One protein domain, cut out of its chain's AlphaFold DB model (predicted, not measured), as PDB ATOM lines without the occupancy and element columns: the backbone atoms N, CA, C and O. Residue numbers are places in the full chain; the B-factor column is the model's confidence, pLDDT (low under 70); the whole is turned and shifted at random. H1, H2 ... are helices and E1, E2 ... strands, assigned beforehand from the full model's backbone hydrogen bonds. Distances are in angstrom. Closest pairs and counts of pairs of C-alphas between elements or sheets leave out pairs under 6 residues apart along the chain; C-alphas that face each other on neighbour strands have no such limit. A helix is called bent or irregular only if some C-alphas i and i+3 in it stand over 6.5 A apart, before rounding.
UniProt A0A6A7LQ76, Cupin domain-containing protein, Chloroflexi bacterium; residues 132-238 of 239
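Overview. This is residues 132 to 238 of the 239 residues of the protein "Cupin domain-containing protein" of Chloroflexi bacterium (UniProt A0A6A7LQ76). One seven-stranded sheet is curled and folded back on itself like part of a barrel: E1 and E5 make one leaf, E2, E3, E7 and E6 the other, and the long strand E4 is the hinge between them. The ring is only partly closed, its edge strands E1 and E6 coming near at one place; short H1 sits at one end and H3 at the other, H2 grazes the outside, and H4 runs away from the sheet at one end of the longest axis. You have 107 residues printed, with four named helices and seven named strands in the order E1, H1, E2, E3, H2, E4, E5, H3, E6, E7, H4; the sheet's order is E1, E5, E4, E2, E3, E7, E6, all antiparallel. The class is mixed, helices and strands, and the whole is compact, with a radius of gyration of the C-alphas of 12.8 A and spans of 41 by 33 by 24 A.

Arrangement. Start at the hinge, E4, residues 178 to 187. Its pairing is staggered: residues 178 to 183 pair with E2, residues 151 to 156, where N 154 and O 180 are 2.9 A apart, and residues 183 to 187 pair with E5, residues 190 to 196, where N 192 and O 185 are 2.8 A apart. E4 and E5 form a hairpin. Beyond E5 look for the edge strand E1, residues 132 to 139, with N 136 and O 193 at 3.0 A. On the other side, E2 forms a hairpin with E3, residues 161 to 165, with N 155 and O 163 at 2.8 A. Next comes E7, residues 224 to 227, with N 164 and O 224 at 2.9 A. E7 forms a hairpin with the other edge strand, E6, residues 215 to 218, with N 217 and O 225 at 2.8 A. This is a folded sheet, one sheet bent back into two leaves that face each other, with 27 pairs of C-alphas within 11 A; the closest C-alphas of E1 and E6 are those of Val 138 and Ile 216, 6.9 A apart. H1, residues 140 to 143, is on the sheet at a height over the sheet of 5.6 A, over none of the strands; its closest C-alpha pair with E6 is Ala 142 and Val 218, 5.6 A. H3, residues 197 to 202, is on the sheet on the opposite face from H1; the C-alphas of Ser 132 and Glu 197, the closest of E1 and H3, are 4.4 A apart. H2, residues 170 to 175, only grazes the sheet with residues 172 to 175; the closest C-alphas of E2 and H2, Tyr 155 and Trp 172, are 6.9 A apart. E3, H2 and E4 form a split strand-helix-strand unit, two strands running the same way with E2 between them, and its crossover is right-handed. H4, residues 229 to 237, is not on the sheet, but only just, with 4 pairs of C-alphas within 10 A. H2, H3 and H4 have every O i to N i+4 pair within hydrogen-bond range; H1 is too short for such a pair.

Along the chain. Find C-alpha 132 at (81.155, -8.858, -79.153); from there E1 runs 20.4 A to C-alpha 139, and H1 follows at once. E2 is 16.1 A long and E3 13.2 A. Find C-alpha 178 at (96.504, -4.087, -79.279), where E4 begins its 27.0 A run; E5 comes back over 18.6 A into H3. Short H2, E6 and E7 are passed over here. H4 spans 12.3 A and ends at C-alpha 237, (84.812, -7.962, -105.127).

Size, cuts and confidence. The two C-alphas farthest apart are those of Ile 148 and Thr 237, 41.6 A. The printed part has no cut. The link from H3 to E6, residues 203 to 214, is long; that from H1 to E2 is short, and the others are tight. The mean pLDDT of the printed part of this model is 87.4; look for values under 70 at residues 145 to 150, 177 and 238.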
ATOM      1  N   SER A 132      81.927  -9.421 -78.030       93.19
ATOM      2  CA  SER A 132      81.155  -8.858 -79.153       93.19
ATOM      3  C   SER A 132      80.018  -9.767 -79.621       93.19
ATOM      4  O   SER A 132      79.034  -9.296 -80.189       93.19
ATOM      5  N   GLY A 133      80.149 -11.080 -79.414       93.88
ATOM      6  CA  GLY A 133      79.322 -12.091 -80.075       93.88
ATOM      7  C   GLY A 133      79.817 -12.491 -81.471       93.88
ATOM      8  O   GLY A 133      79.288 -13.450 -82.029       93.88
ATOM      9  N   THR A 134      80.844 -11.834 -82.015       95.56
ATOM     10  CA  THR A 134      81.558 -12.287 -83.213       95.56
ATOM     11  C   THR A 134      82.553 -13.373 -82.807       95.56
ATOM     12  O   THR A 134      83.402 -13.163 -81.939       95.56
ATOM     13  N   HIS A 135      82.449 -14.548 -83.430       95.50
ATOM     14  CA  HIS A 135      83.250 -15.717 -83.074       95.50
ATOM     15  C   HIS A 135      84.217 -16.109 -84.189       95.50
ATOM     16  O   HIS A 135      83.850 -16.128 -85.361       95.50
ATOM     17  N   ILE A 136      85.429 -16.505 -83.801       94.88
ATOM     18  CA  ILE A 136      86.372 -17.218 -84.667       94.88
ATOM     19  C   ILE A 136      86.445 -18.673 -84.213       94.88
ATOM     20  O   ILE A 136      86.580 -18.953 -83.019       94.88
ATOM     21  N   ARG A 137      86.377 -19.594 -85.176       94.38
ATOM     22  CA  ARG A 137      86.622 -21.023 -84.970       94.38
ATOM     23  C   ARG A 137      88.106 -21.294 -85.135       94.38
ATOM     24  O   ARG A 137      88.680 -21.034 -86.189       94.38
ATOM     25  N   VAL A 138      88.725 -21.820 -84.089       92.06
ATOM     26  CA  VAL A 138      90.141 -22.200 -84.087       92.06
ATOM     27  C   VAL A 138      90.237 -23.678 -83.719       92.06
ATOM     28  O   VAL A 138      89.612 -24.077 -82.736       92.06
ATOM     29  N   PRO A 139      91.002 -24.513 -84.442       91.69
ATOM     30  CA  PRO A 139      91.236 -25.888 -84.018       91.69
ATOM     31  C   PRO A 139      91.845 -25.920 -82.610       91.69
ATOM     32  O   PRO A 139      92.802 -25.201 -82.326       91.69
ATOM     33  N   TYR A 140      91.305 -26.754 -81.725       87.50
ATOM     34  CA  TYR A 140      91.730 -26.836 -80.325       87.50
ATOM     35  C   TYR A 140      93.231 -27.130 -80.193       87.50
ATOM     36  O   TYR A 140      93.941 -26.477 -79.428       87.50
ATOM     37  N   GLU A 141      93.726 -28.064 -81.004       87.56
ATOM     38  CA  GLU A 141      95.134 -28.466 -81.033       87.56
ATOM     39  C   GLU A 141      96.062 -27.385 -81.606       87.56
ATOM     40  O   GLU A 141      97.248 -27.383 -81.296       87.56
ATOM     41  N   ALA A 142      95.543 -26.436 -82.397       84.69
ATOM     42  CA  ALA A 142      96.357 -25.373 -82.989       84.69
ATOM     43  C   ALA A 142      96.878 -24.373 -81.951       84.69
ATOM     44  O   ALA A 142      97.900 -23.724 -82.170       84.69
ATOM     45  N   VAL A 143      96.161 -24.229 -80.838       85.50
ATOM     46  CA  VAL A 143      96.514 -23.287 -79.774       85.50
ATOM     47  C   VAL A 143      96.745 -23.970 -78.432       85.50
ATOM     48  O   VAL A 143      97.174 -23.305 -77.500       85.50
ATOM     49  N   GLY A 144      96.480 -25.276 -78.309       76.12
ATOM     50  CA  GLY A 144      96.856 -26.058 -77.131       76.12
ATOM     51  C   GLY A 144      96.216 -25.551 -75.836       76.12
ATOM     52  O   GLY A 144      96.842 -25.589 -74.778       76.12
ATOM     53  N   ALA A 145      94.986 -25.032 -75.908       65.44
ATOM     54  CA  ALA A 145      94.299 -24.415 -74.776       65.44
ATOM     55  C   ALA A 145      93.904 -25.465 -73.716       65.44
ATOM     56  O   ALA A 145      92.756 -25.899 -73.650       65.44
ATOM     57  N   GLN A 146      94.844 -25.879 -72.861       62.91
ATOM     58  CA  GLN A 146      94.671 -26.951 -71.865       62.91
ATOM     59  C   GLN A 146      93.799 -26.577 -70.646       62.91
ATOM     60  O   GLN A 146      94.041 -27.026 -69.529       62.91
ATOM     61  N   GLY A 147      92.771 -25.744 -70.825       52.75
ATOM     62  CA  GLY A 147      91.782 -25.448 -69.782       52.75
ATOM     63  C   GLY A 147      92.295 -24.633 -68.586       52.75
ATOM     64  O   GLY A 147      91.530 -24.386 -67.653       52.75
ATOM     65  N   ILE A 148      93.549 -24.169 -68.594       44.12
ATOM     66  CA  ILE A 148      94.062 -23.244 -67.574       44.12
ATOM     67  C   ILE A 148      93.714 -21.816 -68.008       44.12
ATOM     68  O   ILE A 148      94.438 -21.178 -68.764       44.12
ATOM     69  N   GLY A 149      92.567 -21.333 -67.525       57.03
ATOM     70  CA  GLY A 149      92.020 -20.011 -67.841       57.03
ATOM     71  C   GLY A 149      90.885 -20.062 -68.871       57.03
ATOM     72  O   GLY A 149      90.935 -20.792 -69.857       57.03
ATOM     73  N   ARG A 150      89.835 -19.265 -68.635       69.38
ATOM     74  CA  ARG A 150      88.647 -19.148 -69.510       69.38
ATOM     75  C   ARG A 150      88.847 -18.182 -70.686       69.38
ATOM     76  O   ARG A 150      87.870 -17.777 -71.314       69.38
ATOM     77  N   HIS A 151      90.088 -17.772 -70.948       86.56
ATOM     78  CA  HIS A 151      90.382 -16.716 -71.906       86.56
ATOM     79  C   HIS A 151      91.561 -17.056 -72.817       86.56
ATOM     80  O   HIS A 151      92.490 -17.743 -72.398       86.56
ATOM     81  N   LEU A 152      91.521 -16.534 -74.042       90.62
ATOM     82  CA  LEU A 152      92.656 -16.480 -74.963       90.62
ATOM     83  C   LEU A 152      93.161 -15.042 -75.040       90.62
ATOM     84  O   LEU A 152      92.372 -14.097 -74.960       90.62
ATOM     85  N   TYR A 153      94.464 -14.876 -75.238       92.12
ATOM     86  CA  TYR A 153      95.027 -13.616 -75.693       92.12
ATOM     87  C   TYR A 153      94.797 -13.482 -77.194       92.12
ATOM     88  O   TYR A 153      95.115 -14.390 -77.967       92.12
ATOM     89  N   VAL A 154      94.262 -12.333 -77.591       94.12
ATOM     90  CA  VAL A 154      94.088 -11.947 -78.989       94.12
ATOM     91  C   VAL A 154      94.889 -10.685 -79.276       94.12
ATOM     92  O   VAL A 154      94.919  -9.757 -78.462       94.12
ATOM     93  N   TYR A 155      95.555 -10.669 -80.424       92.69
ATOM     94  CA  TYR A 155      96.522  -9.648 -80.808       92.69
ATOM     95  C   TYR A 155      96.144  -9.070 -82.163       92.69
ATOM     96  O   TYR A 155      95.987  -9.821 -83.125       92.69
ATOM     97  N   ALA A 156      96.050  -7.747 -82.255       90.00
ATOM     98  CA  ALA A 156      95.979  -7.064 -83.537       90.00
ATOM     99  C   ALA A 156      97.398  -6.964 -84.120       90.00
ATOM    100  O   ALA A 156      98.150  -6.063 -83.736       90.00
ATOM    101  N   LEU A 157      97.798  -7.934 -84.954       88.88
ATOM    102  CA  LEU A 157      99.176  -8.038 -85.457       88.88
ATOM    103  C   LEU A 157      99.417  -7.096 -86.641       88.88
ATOM    104  O   LEU A 157     100.411  -6.379 -86.660       88.88
ATOM    105  N   ASP A 158      98.498  -7.079 -87.606       85.88
ATOM    106  CA  ASP A 158      98.514  -6.174 -88.763       85.88
ATOM    107  C   ASP A 158      97.093  -6.008 -89.344       85.88
ATOM    108  O   ASP A 158      96.136  -6.519 -88.764       85.88
ATOM    109  N   ARG A 159      96.931  -5.323 -90.493       81.88
ATOM    110  CA  ARG A 159      95.628  -5.092 -91.171       81.88
ATOM    111  C   ARG A 159      94.819  -6.352 -91.496       81.88
ATOM    112  O   ARG A 159      93.623  -6.231 -91.732       81.88
ATOM    113  N   ARG A 160      95.448  -7.520 -91.581       90.44
ATOM    114  CA  ARG A 160      94.825  -8.772 -92.037       90.44
ATOM    115  C   ARG A 160      94.970  -9.898 -91.029       90.44
ATOM    116  O   ARG A 160      94.329 -10.923 -91.199       90.44
ATOM    117  N   THR A 161      95.789  -9.721 -90.002       93.25
ATOM    118  CA  THR A 161      96.189 -10.831 -89.149       93.25
ATOM    119  C   THR A 161      95.815 -10.591 -87.696       93.25
ATOM    120  O   THR A 161      96.317  -9.660 -87.063       93.25
ATOM    121  N   ILE A 162      95.008 -11.498 -87.141       95.19
ATOM    122  CA  ILE A 162      94.767 -11.596 -85.697       95.19
ATOM    123  C   ILE A 162      95.610 -12.743 -85.137       95.19
ATOM    124  O   ILE A 162      95.509 -13.879 -85.592       95.19
ATOM    125  N   GLY A 163      96.435 -12.470 -84.132       94.81
ATOM    126  CA  GLY A 163      97.125 -13.510 -83.369       94.81
ATOM    127  C   GLY A 163      96.228 -14.053 -82.261       94.81
ATOM    128  O   GLY A 163      95.581 -13.267 -81.572       94.81
ATOM    129  N   ILE A 164      96.200 -15.370 -82.056       94.50
ATOM    130  CA  ILE A 164      95.461 -16.030 -80.972       94.50
ATOM    131  C   ILE A 164      96.381 -17.005 -80.232       94.50
ATOM    132  O   ILE A 164      97.067 -17.812 -80.858       94.50
ATOM    133  N   SER A 165      96.392 -16.938 -78.899       92.50
ATOM    134  CA  SER A 165      97.205 -17.809 -78.040       92.50
ATOM    135  C   SER A 165      96.620 -17.897 -76.620       92.50
ATOM    136  O   SER A 165      96.196 -16.871 -76.087       92.50
ATOM    137  N   PRO A 166      96.605 -19.061 -75.941       89.50
ATOM    138  CA  PRO A 166      96.334 -19.131 -74.503       89.50
ATOM    139  C   PRO A 166      97.500 -18.589 -73.662       89.50
ATOM    140  O   PRO A 166      97.324 -18.288 -72.483       89.50
ATOM    141  N   LEU A 167      98.690 -18.456 -74.251       89.12
ATOM    142  CA  LEU A 167      99.881 -17.919 -73.602       89.12
ATOM    143  C   LEU A 167     100.053 -16.437 -73.922       89.12
ATOM    144  O   LEU A 167      99.825 -16.001 -75.053       89.12
ATOM    145  N   LEU A 168     100.524 -15.673 -72.938       88.44
ATOM    146  CA  LEU A 168     100.966 -14.306 -73.172       88.44
ATOM    147  C   LEU A 168     102.312 -14.332 -73.899       88.44
ATOM    148  O   LEU A 168     103.343 -14.612 -73.295       88.44
ATOM    149  N   LEU A 169     102.301 -14.022 -75.191       88.19
ATOM    150  CA  LEU A 169     103.499 -13.972 -76.023       88.19
ATOM    151  C   LEU A 169     104.106 -12.567 -75.994       88.19
ATOM    152  O   LEU A 169     103.492 -11.615 -76.479       88.19
ATOM    153  N   GLU A 170     105.309 -12.425 -75.431       85.75
ATOM    154  CA  GLU A 170     105.983 -11.123 -75.318       85.75
ATOM    155  C   GLU A 170     106.298 -10.497 -76.680       85.75
ATOM    156  O   GLU A 170     106.148  -9.286 -76.853       85.75
ATOM    157  N   GLU A 171     106.707 -11.313 -77.652       89.62
ATOM    158  CA  GLU A 171     107.001 -10.859 -79.013       89.62
ATOM    159  C   GLU A 171     105.772 -10.240 -79.690       89.62
ATOM    160  O   GLU A 171     105.849  -9.126 -80.203       89.62
ATOM    161  N   TRP A 172     104.616 -10.907 -79.619       89.81
ATOM    162  CA  TRP A 172     103.375 -10.392 -80.189       89.81
ATOM    163  C   TRP A 172     102.856  -9.218 -79.384       89.81
ATOM    164  O   TRP A 172     102.395  -8.259 -79.976       89.81
ATOM    165  N   ASN A 173     102.989  -9.228 -78.056       83.19
ATOM    166  CA  ASN A 173     102.587  -8.088 -77.235       83.19
ATOM    167  C   ASN A 173     103.366  -6.813 -77.594       83.19
ATOM    168  O   ASN A 173     102.800  -5.727 -77.555       83.19
ATOM    169  N   ARG A 174     104.652  -6.937 -77.941       77.25
ATOM    170  CA  ARG A 174     105.490  -5.807 -78.365       77.25
ATOM    171  C   ARG A 174     105.203  -5.365 -79.799       77.25
ATOM    172  O   ARG A 174     105.328  -4.183 -80.090       77.25
ATOM    173  N   GLY A 175     104.879  -6.309 -80.685       75.31
ATOM    174  CA  GLY A 175     104.611  -6.038 -82.100       75.31
ATOM    175  C   GLY A 175     103.160  -5.666 -82.415       75.31
ATOM    176  O   GLY A 175     102.903  -5.066 -83.451       75.31
ATOM    177  N   SER A 176     102.212  -6.015 -81.544       79.44
ATOM    178  CA  SER A 176     100.793  -5.723 -81.725       79.44
ATOM    179  C   SER A 176     100.461  -4.319 -81.250       79.44
ATOM    180  O   SER A 176     100.869  -3.917 -80.162       79.44
ATOM    181  N   LEU A 177      99.598  -3.634 -81.990       69.50
ATOM    182  CA  LEU A 177      99.017  -2.358 -81.553       69.50
ATOM    183  C   LEU A 177      98.057  -2.543 -80.377       69.50
ATOM    184  O   LEU A 177      97.768  -1.616 -79.621       69.50
ATOM    185  N   LEU A 178      97.511  -3.750 -80.259       78.62
ATOM    186  CA  LEU A 178      96.504  -4.087 -79.279       78.62
ATOM    187  C   LEU A 178      96.595  -5.553 -78.899       78.62
ATOM    188  O   LEU A 178      96.542  -6.433 -79.755       78.62
ATOM    189  N   ARG A 179      96.638  -5.792 -77.589       88.69
ATOM    190  CA  ARG A 179      96.426  -7.101 -76.982       88.69
ATOM    191  C   ARG A 179      95.201  -7.040 -76.090       88.69
ATOM    192  O   ARG A 179      95.057  -6.131 -75.270       88.69
ATOM    193  N   MET A 180      94.351  -8.046 -76.212       90.12
ATOM    194  CA  MET A 180      93.129  -8.184 -75.435       90.12
ATOM    195  C   MET A 180      92.963  -9.624 -74.965       90.12
ATOM    196  O   MET A 180      93.648 -10.524 -75.445       90.12
ATOM    197  N   ASN A 181      92.026  -9.831 -74.043       90.62
ATOM    198  CA  ASN A 181      91.592 -11.162 -73.642       90.62
ATOM    199  C   ASN A 181      90.194 -11.397 -74.200       90.62
ATOM    200  O   ASN A 181      89.344 -10.512 -74.095       90.62
ATOM    201  N   CYS A 182      89.953 -12.581 -74.742       90.88
ATOM    202  CA  CYS A 182      88.651 -12.991 -75.242       90.88
ATOM    203  C   CYS A 182      88.180 -14.235 -74.488       90.88
ATOM    204  O   CYS A 182      88.997 -15.044 -74.057       90.88
ATOM    205  N   GLU A 183      86.874 -14.393 -74.300       90.88
ATOM    206  CA  GLU A 183      86.309 -15.647 -73.797       90.88
ATOM    207  C   GLU A 183      86.252 -16.683 -74.919       90.88
ATOM    208  O   GLU A 183      86.195 -16.330 -76.099       90.88
ATOM    209  N   TYR A 184      86.257 -17.965 -74.561       91.25
ATOM    210  CA  TYR A 184      86.046 -19.030 -75.531       91.25
ATOM    211  C   TYR A 184      85.220 -20.180 -74.959       91.25
ATOM    212  O   TYR A 184      85.172 -20.401 -73.747       91.25
ATOM    213  N   VAL A 185      84.598 -20.941 -75.858       90.00
ATOM    214  CA  VAL A 185      83.931 -22.209 -75.545       90.00
ATOM    215  C   VAL A 185      84.523 -23.302 -76.423       90.00
ATOM    216  O   VAL A 185      84.683 -23.115 -77.626       90.00
ATOM    217  N   GLN A 186      84.850 -24.450 -75.830       87.56
ATOM    218  CA  GLN A 186      85.260 -25.626 -76.591       87.56
ATOM    219  C   GLN A 186      84.030 -26.374 -77.115       87.56
ATOM    220  O   GLN A 186      83.096 -26.654 -76.363       87.56
ATOM    221  N   SER A 187      84.050 -26.723 -78.399       86.31
ATOM    222  CA  SER A 187      83.029 -27.535 -79.058       86.31
ATOM    223  C   SER A 187      83.715 -28.620 -79.890       86.31
ATOM    224  O   SER A 187      84.190 -28.382 -80.998       86.31
ATOM    225  N   GLY A 188      83.828 -29.823 -79.320       87.25
ATOM    226  CA  GLY A 188      84.566 -30.923 -79.943       87.25
ATOM    227  C   GLY A 188      86.044 -30.577 -80.162       87.25
ATOM    228  O   GLY A 188      86.759 -30.267 -79.206       87.25
ATOM    229  N   ALA A 189      86.483 -30.638 -81.421       89.56
ATOM    230  CA  ALA A 189      87.850 -30.327 -81.841       89.56
ATOM    231  C   ALA A 189      88.088 -28.829 -82.114       89.56
ATOM    232  O   ALA A 189      89.195 -28.449 -82.492       89.56
ATOM    233  N   GLU A 190      87.075 -27.977 -81.936       90.56
ATOM    234  CA  GLU A 190      87.165 -26.537 -82.174       90.56
ATOM    235  C   GLU A 190      87.028 -25.729 -80.879       90.56
ATOM    236  O   GLU A 190      86.389 -26.132 -79.901       90.56
ATOM    237  N   LEU A 191      87.602 -24.534 -80.910       90.38
ATOM    238  CA  LEU A 191      87.399 -23.450 -79.968       90.38
ATOM    239  C   LEU A 191      86.629 -22.337 -80.667       90.38
ATOM    240  O   LEU A 191      87.028 -21.871 -81.731       90.38
ATOM    241  N   LEU A 192      85.548 -21.891 -80.039       92.88
ATOM    242  CA  LEU A 192      84.788 -20.715 -80.439       92.88
ATOM    243  C   LEU A 192      85.274 -19.534 -79.603       92.88
ATOM    244  O   LEU A 192      84.826 -19.350 -78.472       92.88
ATOM    245  N   ALA A 193      86.218 -18.768 -80.142       93.31
ATOM    246  CA  ALA A 193      86.758 -17.572 -79.506       93.31
ATOM    247  C   ALA A 193      85.824 -16.382 -79.765       93.31
ATOM    248  O   ALA A 193      85.675 -15.961 -80.910       93.31
ATOM    249  N   ASN A 194      85.195 -15.844 -78.719       94.75
ATOM    250  CA  ASN A 194      84.324 -14.671 -78.804       94.75
ATOM    251  C   ASN A 194      85.177 -13.404 -78.749       94.75
ATOM    252  O   ASN A 194      85.630 -13.006 -77.673       94.75
ATOM    253  N   LEU A 195      85.418 -12.797 -79.909       94.81
ATOM    254  CA  LEU A 195      86.298 -11.645 -80.029       94.81
ATOM    255  C   LEU A 195      85.774 -10.454 -79.216       94.81
ATOM    256  O   LEU A 195      84.562 -10.239 -79.134       94.81
ATOM    257  N   PRO A 196      86.658  -9.623 -78.647       92.50
ATOM    258  CA  PRO A 196      86.227  -8.390 -78.010       92.50
ATOM    259  C   PRO A 196      85.655  -7.386 -79.016       92.50
ATOM    260  O   PRO A 196      86.187  -7.247 -80.116       92.50
ATOM    261  N   GLU A 197      84.651  -6.605 -78.607       88.62
ATOM    262  CA  GLU A 197      84.026  -5.539 -79.413       88.62
ATOM    263  C   GLU A 197      85.065  -4.571 -79.985       88.62
ATOM    264  O   GLU A 197      84.990  -4.165 -81.142       88.62
ATOM    265  N   ARG A 198      86.082  -4.236 -79.188       84.94
ATOM    266  CA  ARG A 198      87.181  -3.388 -79.648       84.94
ATOM    267  C   ARG A 198      87.937  -4.007 -80.813       84.94
ATOM    268  O   ARG A 198      88.238  -3.267 -81.732       84.94
ATOM    269  N   LEU A 199      88.225  -5.309 -80.794       88.12
ATOM    270  CA  LEU A 199      88.933  -5.980 -81.886       88.12
ATOM    271  C   LEU A 199      88.046  -6.088 -83.133       88.12
ATOM    272  O   LEU A 199      88.513  -5.825 -84.232       88.12
ATOM    273  N   VAL A 200      86.762  -6.407 -82.951       90.19
ATOM    274  CA  VAL A 200      85.775  -6.462 -84.041       90.19
ATOM    275  C   VAL A 200      85.692  -5.130 -84.768       90.19
ATOM    276  O   VAL A 200      85.866  -5.097 -85.977       90.19
ATOM    277  N   ARG A 201      85.526  -4.020 -84.041       83.25
ATOM    278  CA  ARG A 201      85.514  -2.681 -84.651       83.25
ATOM    279  C   ARG A 201      86.847  -2.296 -85.266       83.25
ATOM    280  O   ARG A 201      86.879  -1.612 -86.276       83.25
ATOM    281  N   TRP A 202      87.940  -2.730 -84.646       79.94
ATOM    282  CA  TRP A 202      89.278  -2.429 -85.130       79.94
ATOM    283  C   TRP A 202      89.547  -3.001 -86.520       79.94
ATOM    284  O   TRP A 202      90.201  -2.353 -87.330       79.94
ATOM    285  N   TYR A 203      89.043  -4.206 -86.777       85.38
ATOM    286  CA  TYR A 203      89.153  -4.908 -88.054       85.38
ATOM    287  C   TYR A 203      87.910  -4.760 -88.941       85.38
ATOM    288  O   TYR A 203      87.853  -5.408 -89.978       85.38
ATOM    289  N   ASP A 204      86.933  -3.950 -88.523       85.00
ATOM    290  CA  ASP A 204      85.613  -3.810 -89.154       85.00
ATOM    291  C   ASP A 204      84.928  -5.157 -89.463       85.00
ATOM    292  O   ASP A 204      84.350  -5.376 -90.522       85.00
ATOM    293  N   LEU A 205      85.029  -6.113 -88.534       91.50
ATOM    294  CA  LEU A 205      84.515  -7.463 -88.756       91.50
ATOM    295  C   LEU A 205      82.981  -7.477 -88.708       91.50
ATOM    296  O   LEU A 205      82.384  -6.857 -87.816       91.50
ATOM    297  N   PRO A 206      82.321  -8.269 -89.569       92.12
ATOM    298  CA  PRO A 206      80.887  -8.479 -89.467       92.12
ATOM    299  C   PRO A 206      80.512  -9.145 -88.133       92.12
ATOM    300  O   PRO A 206      81.308  -9.820 -87.471       92.12
ATOM    301  N   ARG A 207      79.243  -8.988 -87.738       89.94
ATOM    302  CA  ARG A 207      78.664  -9.660 -86.556       89.94
ATOM    303  C   ARG A 207      78.805 -11.181 -86.622       89.94
ATOM    304  O   ARG A 207      78.999 -11.821 -85.593       89.94
ATOM    305  N   GLU A 208      78.695 -11.744 -87.820       93.38
ATOM    306  CA  GLU A 208      78.835 -13.171 -88.083       93.38
ATOM    307  C   GLU A 208      79.951 -13.377 -89.108       93.38
ATOM    308  O   GLU A 208      79.861 -12.882 -90.228       93.38
ATOM    309  N   LEU A 209      81.007 -14.087 -88.700       93.75
ATOM    310  CA  LEU A 209      82.102 -14.493 -89.577       93.75
ATOM    311  C   LEU A 209      81.849 -15.906 -90.090       93.75
ATOM    312  O   LEU A 209      81.679 -16.848 -89.308       93.75
ATOM    313  N   LEU A 210      81.894 -16.064 -91.405       92.69
ATOM    314  CA  LEU A 210      81.847 -17.364 -92.051       92.69
ATOM    315  C   LEU A 210      83.217 -18.038 -91.956       92.69
ATOM    316  O   LEU A 210      84.258 -17.386 -91.933       92.69
ATOM    317  N   ALA A 211      83.244 -19.371 -91.977       88.50
ATOM    318  CA  ALA A 211      84.508 -20.114 -92.015       88.50
ATOM    319  C   ALA A 211      85.346 -19.808 -93.276       88.50
ATOM    320  O   ALA A 211      86.543 -20.066 -93.300       88.50
ATOM    321  N   THR A 212      84.720 -19.263 -94.323       93.56
ATOM    322  CA  THR A 212      85.371 -18.825 -95.563       93.56
ATOM    323  C   THR A 212      85.963 -17.420 -95.482       93.56
ATOM    324  O   THR A 212      86.759 -17.072 -96.349       93.56
ATOM    325  N   ASP A 213      85.604 -16.624 -94.471       95.38
ATOM    326  CA  ASP A 213      86.082 -15.242 -94.312       95.38
ATOM    327  C   ASP A 213      87.530 -15.180 -93.800       95.38
ATOM    328  O   ASP A 213      88.190 -14.146 -93.890       95.38
ATOM    329  N   TYR A 214      88.064 -16.290 -93.290       96.69
ATOM    330  CA  TYR A 214      89.415 -16.338 -92.751       96.69
ATOM    331  C   TYR A 214      90.090 -17.690 -92.950       96.69
ATOM    332  O   TYR A 214      89.464 -18.705 -93.252       96.69
ATOM    333  N   ARG A 215      91.408 -17.706 -92.754       96.25
ATOM    334  CA  ARG A 215      92.220 -18.924 -92.700       96.25
ATOM    335  C   ARG A 215      92.981 -18.973 -91.391       96.25
ATOM    336  O   ARG A 215      93.518 -17.966 -90.943       96.25
ATOM    337  N   ILE A 216      93.054 -20.157 -90.798       95.25
ATOM    338  CA  ILE A 216      93.883 -20.389 -89.619       95.25
ATOM    339  C   ILE A 216      95.248 -20.902 -90.071       95.25
ATOM    340  O   ILE A 216      95.345 -21.950 -90.708       95.25
ATOM    341  N   VAL A 217      96.298 -20.167 -89.722       94.81
ATOM    342  CA  VAL A 217      97.696 -20.568 -89.890       94.81
ATOM    343  C   VAL A 217      98.236 -20.951 -88.519       94.81
ATOM    344  O   VAL A 217      98.308 -20.118 -87.617       94.81
ATOM    345  N   VAL A 218      98.568 -22.227 -88.346       90.69
ATOM    346  CA  VAL A 218      99.102 -22.762 -87.087       90.69
ATOM    347  C   VAL A 218     100.616 -22.586 -87.071       90.69
ATOM    348  O   VAL A 218     101.272 -22.970 -88.038       90.69
ATOM    349  N   ASP A 219     101.162 -22.048 -85.979       85.31
ATOM    350  CA  ASP A 219     102.612 -21.854 -85.847       85.31
ATOM    351  C   ASP A 219     103.281 -23.066 -85.190       85.31
ATOM    352  O   ASP A 219     104.087 -23.749 -85.815       85.31
ATOM    353  N   ASP A 220     102.959 -23.333 -83.921       80.62
ATOM    354  CA  ASP A 220     103.654 -24.342 -83.105       80.62
ATOM    355  C   ASP A 220     102.744 -25.070 -82.096       80.62
ATOM    356  O   ASP A 220     103.219 -25.633 -81.112       80.62
ATOM    357  N   GLY A 221     101.426 -25.066 -82.328       79.56
ATOM    358  CA  GLY A 221     100.445 -25.744 -81.468       79.56
ATOM    359  C   GLY A 221     100.119 -25.003 -80.166       79.56
ATOM    360  O   GLY A 221      99.267 -25.452 -79.405       79.56
ATOM    361  N   THR A 222     100.758 -23.859 -79.908       85.62
ATOM    362  CA  THR A 222     100.417 -22.964 -78.786       85.62
ATOM    363  C   THR A 222      99.907 -21.606 -79.242       85.62
ATOM    364  O   THR A 222      99.547 -20.764 -78.425       85.62
ATOM    365  N   ARG A 223      99.856 -21.376 -80.555       90.44
ATOM    366  CA  ARG A 223      99.402 -20.126 -81.152       90.44
ATOM    367  C   ARG A 223      99.034 -20.321 -82.611       90.44
ATOM    368  O   ARG A 223      99.605 -21.155 -83.319       90.44
ATOM    369  N   ALA A 224      98.108 -19.491 -83.056       94.31
ATOM    370  CA  ALA A 224      97.670 -19.449 -84.435       94.31
ATOM    371  C   ALA A 224      97.492 -18.002 -84.894       94.31
ATOM    372  O   ALA A 224      97.198 -17.106 -84.097       94.31
ATOM    373  N   ARG A 225      97.645 -17.787 -86.198       95.88
ATOM    374  CA  ARG A 225      97.275 -16.551 -86.882       95.88
ATOM    375  C   ARG A 225      95.978 -16.771 -87.645       95.88
ATOM    376  O   ARG A 225      95.830 -17.757 -88.361       95.88
ATOM    377  N   VAL A 226      95.053 -15.838 -87.497       96.19
ATOM    378  CA  VAL A 226      93.845 -15.730 -88.309       96.19
ATOM    379  C   VAL A 226      94.148 -14.748 -89.429       96.19
ATOM    380  O   VAL A 226      94.309 -13.559 -89.167       96.19
ATOM    381  N   ASP A 227      94.232 -15.247 -90.654       96.56
ATOM    382  CA  ASP A 227      94.380 -14.443 -91.864       96.56
ATOM    383  C   ASP A 227      92.996 -14.074 -92.419       96.56
ATOM    384  O   ASP A 227      92.258 -14.940 -92.887       96.56
ATOM    385  N   LEU A 228      92.665 -12.786 -92.358       96.00
ATOM    386  CA  LEU A 228      91.426 -12.152 -92.821       96.00
ATOM    387  C   LEU A 228      91.483 -11.741 -94.300       96.00
ATOM    388  O   LEU A 228      90.556 -11.108 -94.800       96.00
ATOM    389  N   THR A 229      92.556 -12.072 -95.026       94.25
ATOM    390  CA  THR A 229      92.651 -11.792 -96.468       94.25
ATOM    391  C   THR A 229      91.418 -12.263 -97.259       94.25
ATOM    392  O   THR A 229      90.994 -11.502 -98.130       94.25
ATOM    393  N   PRO A 230      90.805 -13.439 -96.989       95.38
ATOM    394  CA  PRO A 230      89.594 -13.854 -97.698       95.38
ATOM    395  C   PRO A 230      88.411 -12.890 -97.524       95.38
ATOM    396  O   PRO A 230      87.791 -12.533 -98.523       95.38
ATOM    397  N   LEU A 231      88.135 -12.425 -96.298       93.94
ATOM    398  CA  LEU A 231      87.093 -11.429 -96.016       93.94
ATOM    399  C   LEU A 231      87.340 -10.139 -96.799       93.94
ATOM    400  O   LEU A 231      86.479  -9.690 -97.549       93.94
ATOM    401  N   ILE A 232      88.554  -9.598 -96.684       88.88
ATOM    402  CA  ILE A 232      88.931  -8.335 -97.331       88.88
ATOM    403  C   ILE A 232      88.798  -8.449 -98.854       88.88
ATOM    404  O   ILE A 232      88.359  -7.515 -99.518       88.88
ATOM    405  N   GLN A 233      89.180  -9.589 -99.435       90.12
ATOM    406  CA  GLN A 233      89.029  -9.819-100.873       90.12
ATOM    407  C   GLN A 233      87.560  -9.864-101.293       90.12
ATOM    408  O   GLN A 233      87.217  -9.240-102.293       90.12
ATOM    409  N   ARG A 234      86.709 -10.550-100.524       88.69
ATOM    410  CA  ARG A 234      85.267 -10.649-100.779       88.69
ATOM    411  C   ARG A 234      84.577  -9.284-100.733       88.69
ATOM    412  O   ARG A 234      83.795  -8.954-101.619       88.69
ATOM    413  N   GLU A 235      84.920  -8.458 -99.749       84.69
ATOM    414  CA  GLU A 235      84.392  -7.093 -99.625       84.69
ATOM    415  C   GLU A 235      84.810  -6.196-100.796       84.69
ATOM    416  O   GLU A 235      84.028  -5.364-101.254       84.69
ATOM    417  N   VAL A 236      86.024  -6.388-101.324       79.75
ATOM    418  CA  VAL A 236      86.510  -5.663-102.507       79.75
ATOM    419  C   VAL A 236      85.821  -6.135-103.793       79.75
ATOM    420  O   VAL A 236      85.605  -5.313-104.685       79.75
ATOM    421  N   THR A 237      85.483  -7.424-103.926       80.19
ATOM    422  CA  THR A 237      84.812  -7.962-105.127       80.19
ATOM    423  C   THR A 237      83.291  -7.800-105.108       80.19
ATOM    424  O   THR A 237      82.686  -7.802-106.179       80.19
ATOM    425  N   GLY A 238      82.691  -7.568-103.936       66.50
ATOM    426  CA  GLY A 238      81.253  -7.336-103.774       66.50
ATOM    427  C   GLY A 238      80.404  -8.612-103.746       66.50
ATOM    428  O   GLY A 238      79.229  -8.541-104.109       66.50
TER     429      GLY A 238